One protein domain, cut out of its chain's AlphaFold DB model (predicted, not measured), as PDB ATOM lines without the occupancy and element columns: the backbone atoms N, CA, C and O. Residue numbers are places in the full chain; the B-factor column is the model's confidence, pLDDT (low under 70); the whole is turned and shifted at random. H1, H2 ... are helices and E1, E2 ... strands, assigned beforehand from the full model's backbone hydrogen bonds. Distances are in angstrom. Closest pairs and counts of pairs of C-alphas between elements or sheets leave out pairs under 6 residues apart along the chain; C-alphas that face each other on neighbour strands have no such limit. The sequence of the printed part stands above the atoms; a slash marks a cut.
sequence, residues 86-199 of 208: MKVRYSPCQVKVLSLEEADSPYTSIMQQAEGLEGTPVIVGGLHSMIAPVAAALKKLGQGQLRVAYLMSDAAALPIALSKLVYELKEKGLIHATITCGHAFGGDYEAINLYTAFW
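AT A GLANCE: This is residues 86 to 199 of the 208 residues of an uncharacterized protein of Desulfotomaculum aquiferis (UniProt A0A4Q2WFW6). In a domain with little regular structure, a small two-strand sheet, E2 and E3, forms the middle, with H2 and H3 side by side on one side, short H4 on the other, and E1 and H1 farthest out. The 114 printed residues, in order E1 H1 H2 E2 H3 E3 H4, are mixed, with 43 in named elements; compact, radius of gyration of the C-alphas 14.4 A, spans 42 by 33 by 23 A.

HOW THE PARTS SIT: E1, residues 95 to 97, is apart from H1, residues 108 to 112. H2, residues 128 to 141, touches H3, residues 164 to 171, with residues 129 to 135 alone; the closest C-alphas, Ala 132 and Leu 169, are 7.1 A apart, at a shallow tilt of 24 degrees, the same way. E2, residues 149 to 152, and E3, residues 177 to 180, are parallel; N 150 and O 177, 2.8 A, are within hydrogen-bond range. E2, H3, E3 form a strand-helix-strand unit, parallel neighbours with a helix between, its crossover right-handed. The closest C-alphas of E3 and H4, residues 194 to 198, are Ile 179 and Ala 197, 6.4 A. Every O i to N i+4 pair is within range in H1, H3 and H4, and 8 of 10 in H2.

IN THESE COORDINATES: H2 is 21.3 A long. E1 begins at C-alpha 95 (-24.462, -16.156, 8.402); H4 ends at C-alpha 198 (-20.462, -28.197, 26.087).

THE WHOLE: The printed part has no cut; the links H1 to H2, E2 to H3 and E3 to H4 are long. No printed residue is under 70.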
ATOM      1  N   MET A  86     -26.784 -22.366   9.300       95.88
ATOM      2  CA  MET A  86     -27.120 -20.947   9.305       95.88
ATOM      3  C   MET A  86     -27.357 -20.431  10.729       95.88
ATOM      4  O   MET A  86     -28.162 -20.977  11.498       95.88
ATOM      5  N   LYS A  87     -26.710 -19.310  11.057       95.50
ATOM      6  CA  LYS A  87     -26.946 -18.485  12.251       95.50
ATOM      7  C   LYS A  87     -27.629 -17.177  11.870       95.50
ATOM      8  O   LYS A  87     -27.693 -16.811  10.701       95.50
ATOM      9  N   VAL A  88     -28.236 -16.518  12.860       94.62
ATOM     10  CA  VAL A  88     -29.159 -15.383  12.635       94.62
ATOM     11  C   VAL A  88     -30.235 -15.711  11.568       94.62
ATOM     12  O   VAL A  88     -30.515 -14.920  10.663       94.62
ATOM     13  N   ARG A  89     -30.787 -16.936  11.644       93.94
ATOM     14  CA  ARG A  89     -31.614 -17.574  10.602       93.94
ATOM     15  C   ARG A  89     -32.821 -16.725  10.216       93.94
ATOM     16  O   ARG A  89     -33.451 -16.122  11.081       93.94
ATOM     17  N   TYR A  90     -33.158 -16.745   8.927       93.62
ATOM     18  CA  TYR A  90     -34.313 -16.040   8.352       93.62
ATOM     19  C   TYR A  90     -34.267 -14.511   8.492       93.62
ATOM     20  O   TYR A  90     -35.262 -13.833   8.240       93.62
ATOM     21  N   SER A  91     -33.111 -13.953   8.863       93.00
ATOM     22  CA  SER A  91     -32.846 -12.524   8.757       93.00
ATOM     23  C   SER A  91     -32.082 -12.215   7.463       93.00
ATOM     24  O   SER A  91     -31.337 -13.071   6.976       93.00
ATOM     25  N   PRO A  92     -32.176 -10.982   6.934       92.12
ATOM     26  CA  PRO A  92     -31.319 -10.531   5.835       92.12
ATOM     27  C   PRO A  92     -29.813 -10.583   6.141       92.12
ATOM     28  O   PRO A  92     -29.013 -10.479   5.222       92.12
ATOM     29  N   CYS A  93     -29.430 -10.746   7.413       92.06
ATOM     30  CA  CYS A  93     -28.043 -10.810   7.873       92.06
ATOM     31  C   CYS A  93     -27.657 -12.218   8.359       92.06
ATOM     32  O   CYS A  93     -26.817 -12.352   9.249       92.06
ATOM     33  N   GLN A  94     -28.318 -13.266   7.855       94.19
ATOM     34  CA  GLN A  94     -27.975 -14.645   8.202       94.19
ATOM     35  C   GLN A  94     -26.547 -14.996   7.772       94.19
ATOM     36  O   GLN A  94     -26.071 -14.551   6.731       94.19
ATOM     37  N   VAL A  95     -25.879 -15.817   8.579       93.50
ATOM     38  CA  VAL A  95     -24.462 -16.156   8.402       93.50
ATOM     39  C   VAL A  95     -24.306 -17.662   8.331       93.50
ATOM     40  O   VAL A  95     -24.815 -18.371   9.202       93.50
ATOM     41  N   LYS A  96     -23.590 -18.132   7.311       95.06
ATOM     42  CA  LYS A  96     -23.166 -19.526   7.187       95.06
ATOM     43  C   LYS A  96     -21.939 -19.763   8.060       95.06
ATOM     44  O   LYS A  96     -21.007 -18.960   8.040       95.06
ATOM     45  N   VAL A  97     -21.943 -20.849   8.817       95.19
ATOM     46  CA  VAL A  97     -20.807 -21.288   9.631       95.19
ATOM     47  C   VAL A  97     -20.536 -22.766   9.379       95.19
ATOM     48  O   VAL A  97     -21.438 -23.476   8.951       95.19
ATOM     49  N   LEU A  98     -19.315 -23.214   9.669       95.56
ATOM     50  CA  LEU A  98     -19.005 -24.634   9.820       95.56
ATOM     51  C   LEU A  98     -19.220 -25.007  11.284       95.56
ATOM     52  O   LEU A  98     -18.409 -24.637  12.137       95.56
ATOM     53  N   SER A  99     -20.334 -25.670  11.587       94.75
ATOM     54  CA  SER A  99     -20.615 -26.082  12.960       94.75
ATOM     55  C   SER A  99     -19.916 -27.388  13.343       94.75
ATOM     56  O   SER A  99     -19.591 -28.218  12.499       94.75
ATOM     57  N   LEU A 100     -19.697 -27.584  14.642       92.94
ATOM     58  CA  LEU A 100     -19.041 -28.761  15.215       92.94
ATOM     59  C   LEU A 100     -19.710 -30.079  14.823       92.94
ATOM     60  O   LEU A 100     -19.039 -31.094  14.665       92.94
ATOM     61  N   GLU A 101     -21.028 -30.036  14.691       91.75
ATOM     62  CA  GLU A 101     -21.912 -31.152  14.392       91.75
ATOM     63  C   GLU A 101     -21.941 -31.530  12.908       91.75
ATOM     64  O   GLU A 101     -22.461 -32.592  12.567       91.75
ATOM     65  N   GLU A 102     -21.429 -30.674  12.022       92.56
ATOM     66  CA  GLU A 102     -21.453 -30.936  10.585       92.56
ATOM     67  C   GLU A 102     -20.517 -32.083  10.199       92.56
ATOM     68  O   GLU A 102     -19.502 -32.312  10.848       92.56
ATOM     69  N   ALA A 103     -20.843 -32.800   9.119       90.06
ATOM     70  CA  ALA A 103     -19.997 -33.877   8.597       90.06
ATOM     71  C   ALA A 103     -18.659 -33.362   8.040       90.06
ATOM     72  O   ALA A 103     -17.658 -34.068   8.104       90.06
ATOM     73  N   ASP A 104     -18.652 -32.123   7.543       90.31
ATOM     74  CA  ASP A 104     -17.457 -31.450   7.024       90.31
ATOM     75  C   ASP A 104     -16.565 -30.901   8.154       90.31
ATOM     76  O   ASP A 104     -15.470 -30.397   7.909       90.31
ATOM     77  N   SER A 105     -17.021 -30.978   9.411       90.56
ATOM     78  CA  SER A 105     -16.249 -30.532  10.567       90.56
ATOM     79  C   SER A 105     -15.069 -31.475  10.813       90.56
ATOM     80  O   SER A 105     -15.248 -32.688  10.924       90.56
ATOM     81  N   PRO A 106     -13.852 -30.963  11.059       89.44
ATOM     82  CA  PRO A 106     -12.739 -31.813  11.487       89.44
ATOM     83  C   PRO A 106     -12.976 -32.451  12.872       89.44
ATOM     84  O   PRO A 106     -12.197 -33.296  13.309       89.44
ATOM     85  N   TYR A 107     -14.041 -32.054  13.576       87.69
ATOM     86  CA  TYR A 107     -14.381 -32.510  14.923       87.69
ATOM     87  C   TYR A 107     -15.563 -33.485  14.963       87.69
ATOM     88  O   TYR A 107     -15.954 -33.897  16.057       87.69
ATOM     89  N   THR A 108     -16.121 -33.904  13.820       86.62
ATOM     90  CA  THR A 108     -17.296 -34.794  13.778       86.62
ATOM     91  C   THR A 108     -17.076 -36.085  14.566       86.62
ATOM     92  O   THR A 108     -17.953 -36.503  15.318       86.62
ATOM     93  N   SER A 109     -15.894 -36.703  14.460       85.88
ATOM     94  CA  SER A 109     -15.581 -37.939  15.191       85.88
ATOM     95  C   SER A 109     -15.537 -37.731  16.706       85.88
ATOM     96  O   SER A 109     -15.987 -38.595  17.454       85.88
ATOM     97  N   ILE A 110     -15.024 -36.582  17.162       85.06
ATOM     98  CA  ILE A 110     -15.020 -36.203  18.582       85.06
ATOM     99  C   ILE A 110     -16.462 -35.999  19.051       85.06
ATOM    100  O   ILE A 110     -16.852 -36.559  20.071       85.06
ATOM    101  N   MET A 111     -17.274 -35.279  18.272       86.31
ATOM    102  CA  MET A 111     -18.680 -35.025  18.593       86.31
ATOM    103  C   MET A 111     -19.519 -36.306  18.664       86.31
ATOM    104  O   MET A 111     -20.344 -36.439  19.560       86.31
ATOM    105  N   GLN A 112     -19.291 -37.272  17.771       85.69
ATOM    106  CA  GLN A 112     -20.001 -38.560  17.775       85.69
ATOM    107  C   GLN A 112     -19.662 -39.439  18.986       85.69
ATOM    108  O   GLN A 112     -20.483 -40.252  19.399       85.69
ATOM    109  N   GLN A 113     -18.461 -39.289  19.544       84.44
ATOM    110  CA  GLN A 113     -17.992 -40.041  20.713       84.44
ATOM    111  C   GLN A 113     -18.220 -39.284  22.029       84.44
ATOM    112  O   GLN A 113     -17.800 -39.748  23.090       84.44
ATOM    113  N   ALA A 114     -18.820 -38.094  21.976       82.75
ATOM    114  CA  ALA A 114     -18.982 -37.249  23.142       82.75
ATOM    115  C   ALA A 114     -20.163 -37.710  24.006       82.75
ATOM    116  O   ALA A 114     -21.321 -37.614  23.617       82.75
ATOM    117  N   GLU A 115     -19.869 -38.164  25.226       82.88
ATOM    118  CA  GLU A 115     -20.886 -38.658  26.171       82.88
ATOM    119  C   GLU A 115     -21.246 -37.634  27.265       82.88
ATOM    120  O   GLU A 115     -22.171 -37.836  28.048       82.88
ATOM    121  N   GLY A 116     -20.555 -36.489  27.314       84.19
ATOM    122  CA  GLY A 116     -20.870 -35.387  28.228       84.19
ATOM    123  C   GLY A 116     -19.707 -34.420  28.460       84.19
ATOM    124  O   GLY A 116     -18.847 -34.223  27.601       84.19
ATOM    125  N   LEU A 117     -19.680 -33.823  29.654       86.12
ATOM    126  CA  LEU A 117     -18.643 -32.876  30.087       86.12
ATOM    127  C   LEU A 117     -17.321 -33.546  30.503       86.12
ATOM    128  O   LEU A 117     -16.332 -32.845  30.706       86.12
ATOM    129  N   GLU A 118     -17.306 -34.867  30.713       84.56
ATOM    130  CA  GLU A 118     -16.143 -35.616  31.232       84.56
ATOM    131  C   GLU A 118     -15.566 -35.014  32.534       84.56
ATOM    132  O   GLU A 118     -14.355 -34.884  32.720       84.56
ATOM    133  N   GLY A 119     -16.452 -34.572  33.436       86.81
ATOM    134  CA  GLY A 119     -16.061 -33.934  34.699       86.81
ATOM    135  C   GLY A 119     -15.460 -32.532  34.543       86.81
ATOM    136  O   GLY A 119     -14.873 -32.013  35.492       86.81
ATOM    137  N   THR A 120     -15.582 -31.905  33.368       88.44
ATOM    138  CA  THR A 120     -15.139 -30.522  33.155       88.44
ATOM    139  C   THR A 120     -16.001 -29.552  33.969       88.44
ATOM    140  O   THR A 120     -17.215 -29.511  33.761       88.44
ATOM    141  N   PRO A 121     -15.408 -28.751  34.876       91.38
ATOM    142  CA  PRO A 121     -16.153 -27.747  35.628       91.38
ATOM    143  C   PRO A 121     -16.715 -26.657  34.711       91.38
ATOM    144  O   PRO A 121     -16.017 -26.164  33.826       91.38
ATOM    145  N   VAL A 122     -17.954 -26.241  34.971       92.69
ATOM    146  CA  VAL A 122     -18.628 -25.158  34.244       92.69
ATOM    147  C   VAL A 122     -18.970 -24.040  35.220       92.69
ATOM    148  O   VAL A 122     -19.575 -24.281  36.263       92.69
ATOM    149  N   ILE A 123     -18.593 -22.810  34.871       94.81
ATOM    150  CA  ILE A 123     -18.962 -21.601  35.614       94.81
ATOM    151  C   ILE A 123     -19.969 -20.826  34.774       94.81
ATOM    152  O   ILE A 123     -19.679 -20.452  33.638       94.81
ATOM    153  N   VAL A 124     -21.142 -20.560  35.344       93.56
ATOM    154  CA  VAL A 124     -22.189 -19.769  34.694       93.56
ATOM    155  C   VAL A 124     -22.091 -18.325  35.172       93.56
ATOM    156  O   VAL A 124     -22.275 -18.038  36.354       93.56
ATOM    157  N   GLY A 125     -21.790 -17.410  34.251       90.94
ATOM    158  CA  GLY A 125     -21.822 -15.971  34.503       90.94
ATOM    159  C   GLY A 125     -23.173 -15.380  34.113       90.94
ATOM    160  O   GLY A 125     -23.611 -15.553  32.980       90.94
ATOM    161  N   GLY A 126     -23.819 -14.647  35.024       90.44
ATOM    162  CA  GLY A 126     -25.074 -13.941  34.727       90.44
ATOM    163  C   GLY A 126     -24.891 -12.675  33.881       90.44
ATOM    164  O   GLY A 126     -25.855 -12.163  33.322       90.44
ATOM    165  N   LEU A 127     -23.658 -12.164  33.779       92.06
ATOM    166  CA  LEU A 127     -23.302 -10.992  32.979       92.06
ATOM    167  C   LEU A 127     -22.070 -11.282  32.124       92.06
ATOM    168  O   LEU A 127     -21.115 -11.901  32.597       92.06
ATOM    169  N   HIS A 128     -22.046 -10.731  30.908       91.38
ATOM    170  CA  HIS A 128     -20.913 -10.858  29.983       91.38
ATOM    171  C   HIS A 128     -19.584 -10.425  30.609       91.38
ATOM    172  O   HIS A 128     -18.561 -11.076  30.435       91.38
ATOM    173  N   SER A 129     -19.595  -9.344  31.392       92.62
ATOM    174  CA  SER A 129     -18.397  -8.787  32.028       92.62
ATOM    175  C   SER A 129     -17.772  -9.692  33.094       92.62
ATOM    176  O   SER A 129     -16.588  -9.532  33.392       92.62
ATOM    177  N   MET A 130     -18.510 -10.669  33.641       95.56
ATOM    178  CA  MET A 130     -17.995 -11.594  34.663       95.56
ATOM    179  C   MET A 130     -16.896 -12.519  34.130       95.56
ATOM    180  O   MET A 130     -16.103 -13.037  34.913       95.56
ATOM    181  N   ILE A 131     -16.796 -12.688  32.811       95.56
ATOM    182  CA  ILE A 131     -15.756 -13.503  32.182       95.56
ATOM    183  C   ILE A 131     -14.336 -13.058  32.569       95.56
ATOM    184  O   ILE A 131     -13.464 -13.899  32.771       95.56
ATOM    185  N   ALA A 132     -14.105 -11.751  32.730       96.94
ATOM    186  CA  ALA A 132     -12.781 -11.204  33.009       96.94
ATOM    187  C   ALA A 132     -12.250 -11.587  34.399       96.94
ATOM    188  O   ALA A 132     -11.175 -12.191  34.469       96.94
ATOM    189  N   PRO A 133     -12.967 -11.294  35.507       97.44
ATOM    190  CA  PRO A 133     -12.513 -11.705  36.830       97.44
ATOM    191  C   PRO A 133     -12.479 -13.231  36.981       97.44
ATOM    192  O   PRO A 133     -11.560 -13.738  37.618       97.44
ATOM    193  N   VAL A 134     -13.409 -13.971  36.360       97.19
ATOM    194  CA  VAL A 134     -13.407 -15.444  36.401       97.19
ATOM    195  C   VAL A 134     -12.158 -16.009  35.725       97.19
ATOM    196  O   VAL A 134     -11.432 -16.782  36.347       97.19
ATOM    197  N   ALA A 135     -11.858 -15.601  34.490       97.00
ATOM    198  CA  ALA A 135     -10.689 -16.092  33.762       97.00
ATOM    199  C   ALA A 135      -9.378 -15.737  34.486       97.00
ATOM    200  O   ALA A 135      -8.493 -16.584  34.622       97.00
ATOM    201  N   ALA A 136      -9.271 -14.517  35.022       96.88
ATOM    202  CA  ALA A 136      -8.116 -14.095  35.811       96.88
ATOM    203  C   ALA A 136      -7.949 -14.928  37.096       96.88
ATOM    204  O   ALA A 136      -6.839 -15.375  37.400       96.88
ATOM    205  N   ALA A 137      -9.039 -15.181  37.828       97.50
ATOM    206  CA  ALA A 137      -9.020 -15.993  39.040       97.50
ATOM    207  C   ALA A 137      -8.621 -17.445  38.745       97.50
ATOM    208  O   ALA A 137      -7.740 -17.977  39.418       97.50
ATOM    209  N   LEU A 138      -9.195 -18.064  37.708       96.44
ATOM    210  CA  LEU A 138      -8.835 -19.420  37.289       96.44
ATOM    211  C   LEU A 138      -7.363 -19.513  36.892       96.44
ATOM    212  O   LEU A 138      -6.669 -20.426  37.336       96.44
ATOM    213  N   LYS A 139      -6.850 -18.546  36.122       95.12
ATOM    214  CA  LYS A 139      -5.432 -18.525  35.745       95.12
ATOM    215  C   LYS A 139      -4.534 -18.409  36.979       95.12
ATOM    216  O   LYS A 139      -3.528 -19.107  37.058       95.12
ATOM    217  N   LYS A 140      -4.899 -17.580  37.963       96.62
ATOM    218  CA  LYS A 140      -4.135 -17.422  39.212       96.62
ATOM    219  C   LYS A 140      -4.169 -18.681  40.083       96.62
ATOM    220  O   LYS A 140      -3.112 -19.135  40.510       96.62
ATOM    221  N   LEU A 141      -5.357 -19.228  40.342       96.50
ATOM    222  CA  LEU A 141      -5.558 -20.420  41.178       96.50
ATOM    223  C   LEU A 141      -4.925 -21.663  40.551       96.50
ATOM    224  O   LEU A 141      -4.318 -22.470  41.243       96.50
ATOM    225  N   GLY A 142      -5.013 -21.769  39.229       95.00
ATOM    226  CA  GLY A 142      -4.401 -22.822  38.432       95.00
ATOM    227  C   GLY A 142      -2.913 -22.645  38.160       95.00
ATOM    228  O   GLY A 142      -2.396 -23.342  37.296       95.00
ATOM    229  N   GLN A 143      -2.244 -21.673  38.795       95.31
ATOM    230  CA  GLN A 143      -0.817 -21.379  38.590       95.31
ATOM    231  C   GLN A 143      -0.431 -21.209  37.106       95.31
ATOM    232  O   GLN A 143       0.650 -21.590  36.669       95.31
ATOM    233  N   GLY A 144      -1.340 -20.654  36.305       91.38
ATOM    234  CA  GLY A 144      -1.170 -20.455  34.867       91.38
ATOM    235  C   GLY A 144      -1.456 -21.682  33.996       91.38
ATOM    236  O   GLY A 144      -1.552 -21.523  32.780       91.38
ATOM    237  N   GLN A 145      -1.645 -22.866  34.576       91.25
ATOM    238  CA  GLN A 145      -1.778 -24.129  33.841       91.25
ATOM    239  C   GLN A 145      -3.205 -24.413  33.369       91.25
ATOM    240  O   GLN A 145      -3.399 -25.106  32.374       91.25
ATOM    241  N   LEU A 146      -4.215 -23.873  34.059       92.50
ATOM    242  CA  LEU A 146      -5.606 -24.092  33.670       92.50
ATOM    243  C   LEU A 146      -5.916 -23.430  32.325       92.50
ATOM    244  O   LEU A 146      -5.682 -22.232  32.125       92.50
ATOM    245  N   ARG A 147      -6.501 -24.226  31.430       91.94
ATOM    246  CA  ARG A 147      -7.058 -23.766  30.161       91.94
ATOM    247  C   ARG A 147      -8.526 -23.433  30.346       91.94
ATOM    248  O   ARG A 147      -9.267 -24.156  31.006       91.94
ATOM    249  N   VAL A 148      -8.925 -22.308  29.769       94.06
ATOM    250  CA  VAL A 148     -10.266 -21.746  29.927       94.06
ATOM    251  C   VAL A 148     -10.885 -21.599  28.551       94.06
ATOM    252  O   VAL A 148     -10.326 -20.916  27.689       94.06
ATOM    253  N   ALA A 149     -12.039 -22.229  28.369       94.12
ATOM    254  CA  ALA A 149     -12.913 -22.021  27.228       94.12
ATOM    255  C   ALA A 149     -14.008 -21.031  27.614       94.12
ATOM    256  O   ALA A 149     -14.549 -21.107  28.719       94.12
ATOM    257  N   TYR A 150     -14.365 -20.133  26.704       95.00
ATOM    258  CA  TYR A 150     -15.529 -19.278  26.863       95.00
ATOM    259  C   TYR A 150     -16.626 -19.664  25.884       95.00
ATOM    260  O   TYR A 150     -16.439 -19.580  24.673       95.00
ATOM    261  N   LEU A 151     -17.780 -20.041  26.421       94.62
ATOM    262  CA  LEU A 151     -18.976 -20.318  25.647       94.62
ATOM    263  C   LEU A 151     -19.873 -19.073  25.646       94.62
ATOM    264  O   LEU A 151     -20.372 -18.661  26.694       94.62
ATOM    265  N   MET A 152     -20.076 -18.481  24.470       94.88
ATOM    266  CA  MET A 152     -20.981 -17.352  24.263       94.88
ATOM    267  C   MET A 152     -22.295 -17.832  23.637       94.88
ATOM    268  O   MET A 152     -22.311 -18.340  22.513       94.88
ATOM    269  N   SER A 153     -23.399 -17.648  24.360       92.94
ATOM    270  CA  SER A 153     -24.751 -17.854  23.835       92.94
ATOM    271  C   SER A 153     -25.283 -16.601  23.129       92.94
ATOM    272  O   SER A 153     -24.688 -15.525  23.179       92.94
ATOM    273  N   ASP A 154     -26.441 -16.727  22.487       90.06
ATOM    274  CA  ASP A 154     -27.141 -15.662  21.761       90.06
ATOM    275  C   ASP A 154     -28.006 -14.748  22.644       90.06
ATOM    276  O   ASP A 154     -28.800 -13.959  22.135       90.06
ATOM    277  N   ALA A 155     -27.821 -14.797  23.967       85.69
ATOM    278  CA  ALA A 155     -28.531 -13.943  24.920       85.69
ATOM    279  C   ALA A 155     -27.996 -12.493  24.983       85.69
ATOM    280  O   ALA A 155     -28.582 -11.650  25.661       85.69
ATOM    281  N   ALA A 156     -26.877 -12.199  24.311       73.88
ATOM    282  CA  ALA A 156     -26.246 -10.880  24.278       73.88
ATOM    283  C   ALA A 156     -25.968 -10.431  22.827       73.88
ATOM    284  O   ALA A 156     -26.847 -10.485  21.970       73.88
ATOM    285  N   ALA A 157     -24.761  -9.940  22.535       81.44
ATOM    286  CA  ALA A 157     -24.362  -9.644  21.163       81.44
ATOM    287  C   ALA A 157     -24.202 -10.943  20.361       81.44
ATOM    288  O   ALA A 157     -23.588 -11.887  20.849       81.44
ATOM    289  N   LEU A 158     -24.709 -10.979  19.124       88.62
ATOM    290  CA  LEU A 158     -24.577 -12.167  18.274       88.62
ATOM    291  C   LEU A 158     -23.136 -12.349  17.755       88.62
ATOM    292  O   LEU A 158     -22.598 -13.443  17.913       88.62
ATOM    293  N   PRO A 159     -22.454 -11.328  17.197       95.38
ATOM    294  CA  PRO A 159     -21.072 -11.486  16.749       95.38
ATOM    295  C   PRO A 159     -20.105 -11.319  17.928       95.38
ATOM    296  O   PRO A 159     -20.015 -10.235  18.515       95.38
ATOM    297  N   ILE A 160     -19.319 -12.352  18.245       96.06
ATOM    298  CA  ILE A 160     -18.347 -12.304  19.355       96.06
ATOM    299  C   ILE A 160     -17.267 -11.237  19.142       96.06
ATOM    300  O   ILE A 160     -16.756 -10.679  20.113       96.06
ATOM    301  N   ALA A 161     -16.977 -10.894  17.881       95.75
ATOM    302  CA  ALA A 161     -16.014  -9.862  17.501       95.75
ATOM    303  C   ALA A 161     -16.348  -8.481  18.100       95.75
ATOM    304  O   ALA A 161     -15.450  -7.672  18.334       95.75
ATOM    305  N   LEU A 162     -17.622  -8.217  18.431       94.81
ATOM    306  CA  LEU A 162     -18.003  -6.994  19.142       94.81
ATOM    307  C   LEU A 162     -17.330  -6.889  20.518       94.81
ATOM    308  O   LEU A 162     -17.045  -5.789  20.994       94.81
ATOM    309  N   SER A 163     -17.068  -8.019  21.173       94.75
ATOM    310  CA  SER A 163     -16.504  -8.025  22.511       94.75
ATOM    311  C   SER A 163     -14.996  -7.787  22.496       94.75
ATOM    312  O   SER A 163     -14.190  -8.719  22.454       94.75
ATOM    313  N   LYS A 164     -14.604  -6.519  22.660       95.12
ATOM    314  CA  LYS A 164     -13.210  -6.152  22.952       95.12
ATOM    315  C   LYS A 164     -12.662  -6.906  24.171       95.12
ATOM    316  O   LYS A 164     -11.502  -7.293  24.177       95.12
ATOM    317  N   LEU A 165     -13.510  -7.164  25.171       95.94
ATOM    318  CA  LEU A 165     -13.121  -7.908  26.366       95.94
ATOM    319  C   LEU A 165     -12.668  -9.336  26.042       95.94
ATOM    320  O   LEU A 165     -11.610  -9.752  26.499       95.94
ATOM    321  N   VAL A 166     -13.442 -10.079  25.246       96.62
ATOM    322  CA  VAL A 166     -13.070 -11.446  24.846       96.62
ATOM    323  C   VAL A 166     -11.769 -11.432  24.049       96.62
ATOM    324  O   VAL A 166     -10.881 -12.230  24.338       96.62
ATOM    325  N   TYR A 167     -11.627 -10.491  23.107       96.81
ATOM    326  CA  TYR A 167     -10.389 -10.305  22.351       96.81
ATOM    327  C   TYR A 167      -9.181 -10.098  23.279       96.81
ATOM    328  O   TYR A 167      -8.214 -10.848  23.211       96.81
ATOM    329  N   GLU A 168      -9.259  -9.150  24.218       97.56
ATOM    330  CA  GLU A 168      -8.164  -8.872  25.156       97.56
ATOM    331  C   GLU A 168      -7.834 -10.056  26.073       97.56
ATOM    332  O   GLU A 168      -6.670 -10.274  26.406       97.56
ATOM    333  N   LEU A 169      -8.839 -10.816  26.514       97.62
ATOM    334  CA  LEU A 169      -8.623 -11.997  27.352       97.62
ATOM    335  C   LEU A 169      -7.943 -13.132  26.580       97.62
ATOM    336  O   LEU A 169      -7.132 -13.850  27.172       97.62
ATOM    337  N   LYS A 170      -8.233 -13.280  25.282       96.88
ATOM    338  CA  LYS A 170      -7.520 -14.214  24.402       96.88
ATOM    339  C   LYS A 170      -6.075 -13.783  24.177       96.88
ATOM    340  O   LYS A 170      -5.176 -14.580  24.422       96.88
ATOM    341  N   GLU A 171      -5.846 -12.518  23.825       96.81
ATOM    342  CA  GLU A 171      -4.495 -11.963  23.629       96.81
ATOM    343  C   GLU A 171      -3.615 -12.116  24.879       96.81
ATOM    344  O   GLU A 171      -2.416 -12.363  24.791       96.81
ATOM    345  N   LYS A 172      -4.215 -12.018  26.071       96.44
ATOM    346  CA  LYS A 172      -3.524 -12.203  27.358       96.44
ATOM    347  C   LYS A 172      -3.375 -13.672  27.781       96.44
ATOM    348  O   LYS A 172      -2.881 -13.931  28.877       96.44
ATOM    349  N   GLY A 173      -3.843 -14.636  26.983       95.50
ATOM    350  CA  GLY A 173      -3.805 -16.066  27.317       95.50
ATOM    351  C   GLY A 173      -4.640 -16.449  28.548       95.50
ATOM    352  O   GLY A 173      -4.375 -17.465  29.202       95.50
ATOM    353  N   LEU A 174      -5.630 -15.621  28.904       96.94
ATOM    354  CA  LEU A 174      -6.584 -15.897  29.982       96.94
ATOM    355  C   LEU A 174      -7.737 -16.777  29.488       96.94
ATOM    356  O   LEU A 174      -8.273 -17.566  30.260       96.94
ATOM    357  N   ILE A 175      -8.073 -16.684  28.199       96.12
ATOM    358  CA  ILE A 175      -8.999 -17.573  27.489       96.12
ATOM    359  C   ILE A 175      -8.244 -18.216  26.330       96.12
ATOM    360  O   ILE A 175      -7.526 -17.534  25.608       96.12
ATOM    361  N   HIS A 176      -8.417 -19.523  26.155       95.25
ATOM    362  CA  HIS A 176      -7.691 -20.315  25.158       95.25
ATOM    363  C   HIS A 176      -8.566 -20.689  23.960       95.25
ATOM    364  O   HIS A 176      -8.047 -20.931  22.878       95.25
ATOM    365  N   ALA A 177      -9.884 -20.723  24.154       94.69
ATOM    366  CA  ALA A 177     -10.848 -21.029  23.110       94.69
ATOM    367  C   ALA A 177     -12.156 -20.275  23.350       94.69
ATOM    368  O   ALA A 177     -12.574 -20.096  24.498       94.69
ATOM    369  N   THR A 178     -12.826 -19.883  22.275       95.38
ATOM    370  CA  THR A 178     -14.203 -19.390  22.302       95.38
ATOM    371  C   THR A 178     -15.118 -20.300  21.500       95.38
ATOM    372  O   THR A 178     -14.787 -20.724  20.398       95.38
ATOM    373  N   ILE A 179     -16.291 -20.585  22.051       95.38
ATOM    374  CA  ILE A 179     -17.322 -21.395  21.413       95.38
ATOM    375  C   ILE A 179     -18.582 -20.540  21.340       95.38
ATOM    376  O   ILE A 179     -19.047 -20.036  22.360       95.38
ATOM    377  N   THR A 180     -19.136 -20.351  20.150       96.25
ATOM    378  CA  THR A 180     -20.392 -19.617  19.957       96.25
ATOM    379  C   THR A 180     -21.528 -20.580  19.655       96.25
ATOM    380  O   THR A 180     -21.396 -21.449  18.794       96.25
ATOM    381  N   CYS A 181     -22.668 -20.437  20.331       95.62
ATOM    382  CA  CYS A 181     -23.818 -21.329  20.152       95.62
ATOM    383  C   CYS A 181     -25.132 -20.584  19.888       95.62
ATOM    384  O   CYS A 181     -25.251 -19.385  20.147       95.62
ATOM    385  N   GLY A 182     -26.140 -21.302  19.383       95.31
ATOM    386  CA  GLY A 182     -27.413 -20.698  18.995       95.31
ATOM    387  C   GLY A 182     -27.221 -19.777  17.793       95.31
ATOM    388  O   GLY A 182     -26.663 -20.180  16.772       95.31
ATOM    389  N   HIS A 183     -27.667 -18.528  17.904       96.19
ATOM    390  CA  HIS A 183     -27.475 -17.507  16.874       96.19
ATOM    391  C   HIS A 183     -26.210 -16.653  17.035       96.19
ATOM    392  O   HIS A 183     -25.920 -15.862  16.137       96.19
ATOM    393  N   ALA A 184     -25.451 -16.814  18.122       96.25
ATOM    394  CA  ALA A 184     -24.157 -16.165  18.285       96.25
ATOM    395  C   ALA A 184     -23.120 -16.810  17.362       96.25
ATOM    396  O   ALA A 184     -23.152 -18.024  17.177       96.25
ATOM    397  N   PHE A 185     -22.192 -16.030  16.812       96.00
ATOM    398  CA  PHE A 185     -21.210 -16.492  15.826       96.00
ATOM    399  C   PHE A 185     -19.877 -15.735  15.920       96.00
ATOM    400  O   PHE A 185     -19.764 -14.690  16.568       96.00
ATOM    401  N   GLY A 186     -18.866 -16.252  15.229       94.88
ATOM    402  CA  GLY A 186     -17.508 -15.727  15.155       94.88
ATOM    403  C   GLY A 186     -16.532 -16.327  16.168       94.88
ATOM    404  O   GLY A 186     -15.432 -15.790  16.296       94.88
ATOM    405  N   GLY A 187     -16.923 -17.363  16.918       94.94
ATOM    406  CA  GLY A 187     -16.037 -18.068  17.848       94.94
ATOM    407  C   GLY A 187     -14.929 -18.849  17.135       94.94
ATOM    408  O   GLY A 187     -14.942 -18.979  15.911       94.94
ATOM    409  N   ASP A 188     -13.982 -19.389  17.906       94.69
ATOM    410  CA  ASP A 188     -13.024 -20.377  17.379       94.69
ATOM    411  C   ASP A 188     -13.748 -21.648  16.926       94.69
ATOM    412  O   ASP A 188     -13.352 -22.286  15.956       94.69
ATOM    413  N   TYR A 189     -14.833 -21.977  17.629       94.50
ATOM    414  CA  TYR A 189     -15.720 -23.087  17.331       94.50
ATOM    415  C   TYR A 189     -17.169 -22.613  17.296       94.50
ATOM    416  O   TYR A 189     -17.586 -21.742  18.068       94.50
ATOM    417  N   GLU A 190     -17.957 -23.230  16.426       95.19
ATOM    418  CA  GLU A 190     -19.355 -22.884  16.204       95.19
ATOM    419  C   GLU A 190     -20.234 -24.084  16.534       95.19
ATOM    420  O   GLU A 190     -20.147 -25.114  15.886       95.19
ATOM    421  N   ALA A 191     -21.116 -23.968  17.518       94.69
ATOM    422  CA  ALA A 191     -22.092 -25.008  17.830       94.69
ATOM    423  C   ALA A 191     -23.496 -24.582  17.395       94.69
ATOM    424  O   ALA A 191     -23.833 -23.389  17.416       94.69
ATOM    425  N   ILE A 192     -24.350 -25.552  17.073       93.94
ATOM    426  CA  ILE A 192     -25.773 -25.314  16.811       93.94
ATOM    427  C   ILE A 192     -26.476 -24.879  18.099       93.94
ATOM    428  O   ILE A 192     -27.310 -23.971  18.075       93.94
ATOM    429  N   ASN A 193     -26.152 -25.503  19.234       92.06
ATOM    430  CA  ASN A 193     -26.848 -25.283  20.498       92.06
ATOM    431  C   ASN A 193     -25.909 -25.358  21.714       92.06
ATOM    432  O   ASN A 193     -24.717 -25.636  21.602       92.06
ATOM    433  N   LEU A 194     -26.463 -25.052  22.888       90.69
ATOM    434  CA  LEU A 194     -25.715 -25.019  24.143       90.69
ATOM    435  C   LEU A 194     -25.157 -26.396  24.534       90.69
ATOM    436  O   LEU A 194     -24.056 -26.478  25.066       90.69
ATOM    437  N   TYR A 195     -25.900 -27.473  24.274       89.38
ATOM    438  CA  TYR A 195     -25.525 -28.830  24.675       89.38
ATOM    439  C   TYR A 195     -24.287 -29.307  23.920       89.38
ATOM    440  O   TYR A 195     -23.335 -29.790  24.527       89.38
ATOM    441  N   THR A 196     -24.265 -29.097  22.606       89.56
ATOM    442  CA  THR A 196     -23.137 -29.478  21.753       89.56
ATOM    443  C   THR A 196     -21.916 -28.604  21.972       89.56
ATOM    444  O   THR A 196     -20.801 -29.115  21.961       89.56
ATOM    445  N   ALA A 197     -22.106 -27.322  22.290       89.69
ATOM    446  CA  ALA A 197     -21.015 -26.441  22.702       89.69
ATOM    447  C   ALA A 197     -20.317 -26.896  23.999       89.69
ATOM    448  O   ALA A 197     -19.159 -26.553  24.230       89.69
ATOM    449  N   PHE A 198     -21.014 -27.649  24.853       84.94
ATOM    450  CA  PHE A 198     -20.462 -28.197  26.087       84.94
ATOM    451  C   PHE A 198     -19.806 -29.570  25.911       84.94
ATOM    452  O   PHE A 198     -19.092 -29.996  26.815       84.94
ATOM    453  N   TRP A 199     -20.017 -30.281  24.804       78.44
ATOM    454  CA  TRP A 199     -19.505 -31.645  24.669       78.44
ATOM    455  C   TRP A 199     -17.966 -31.675  24.574       78.44
ATOM    456  O   TRP A 199     -17.357 -30.982  23.765       78.44
TER     457      TRP A 199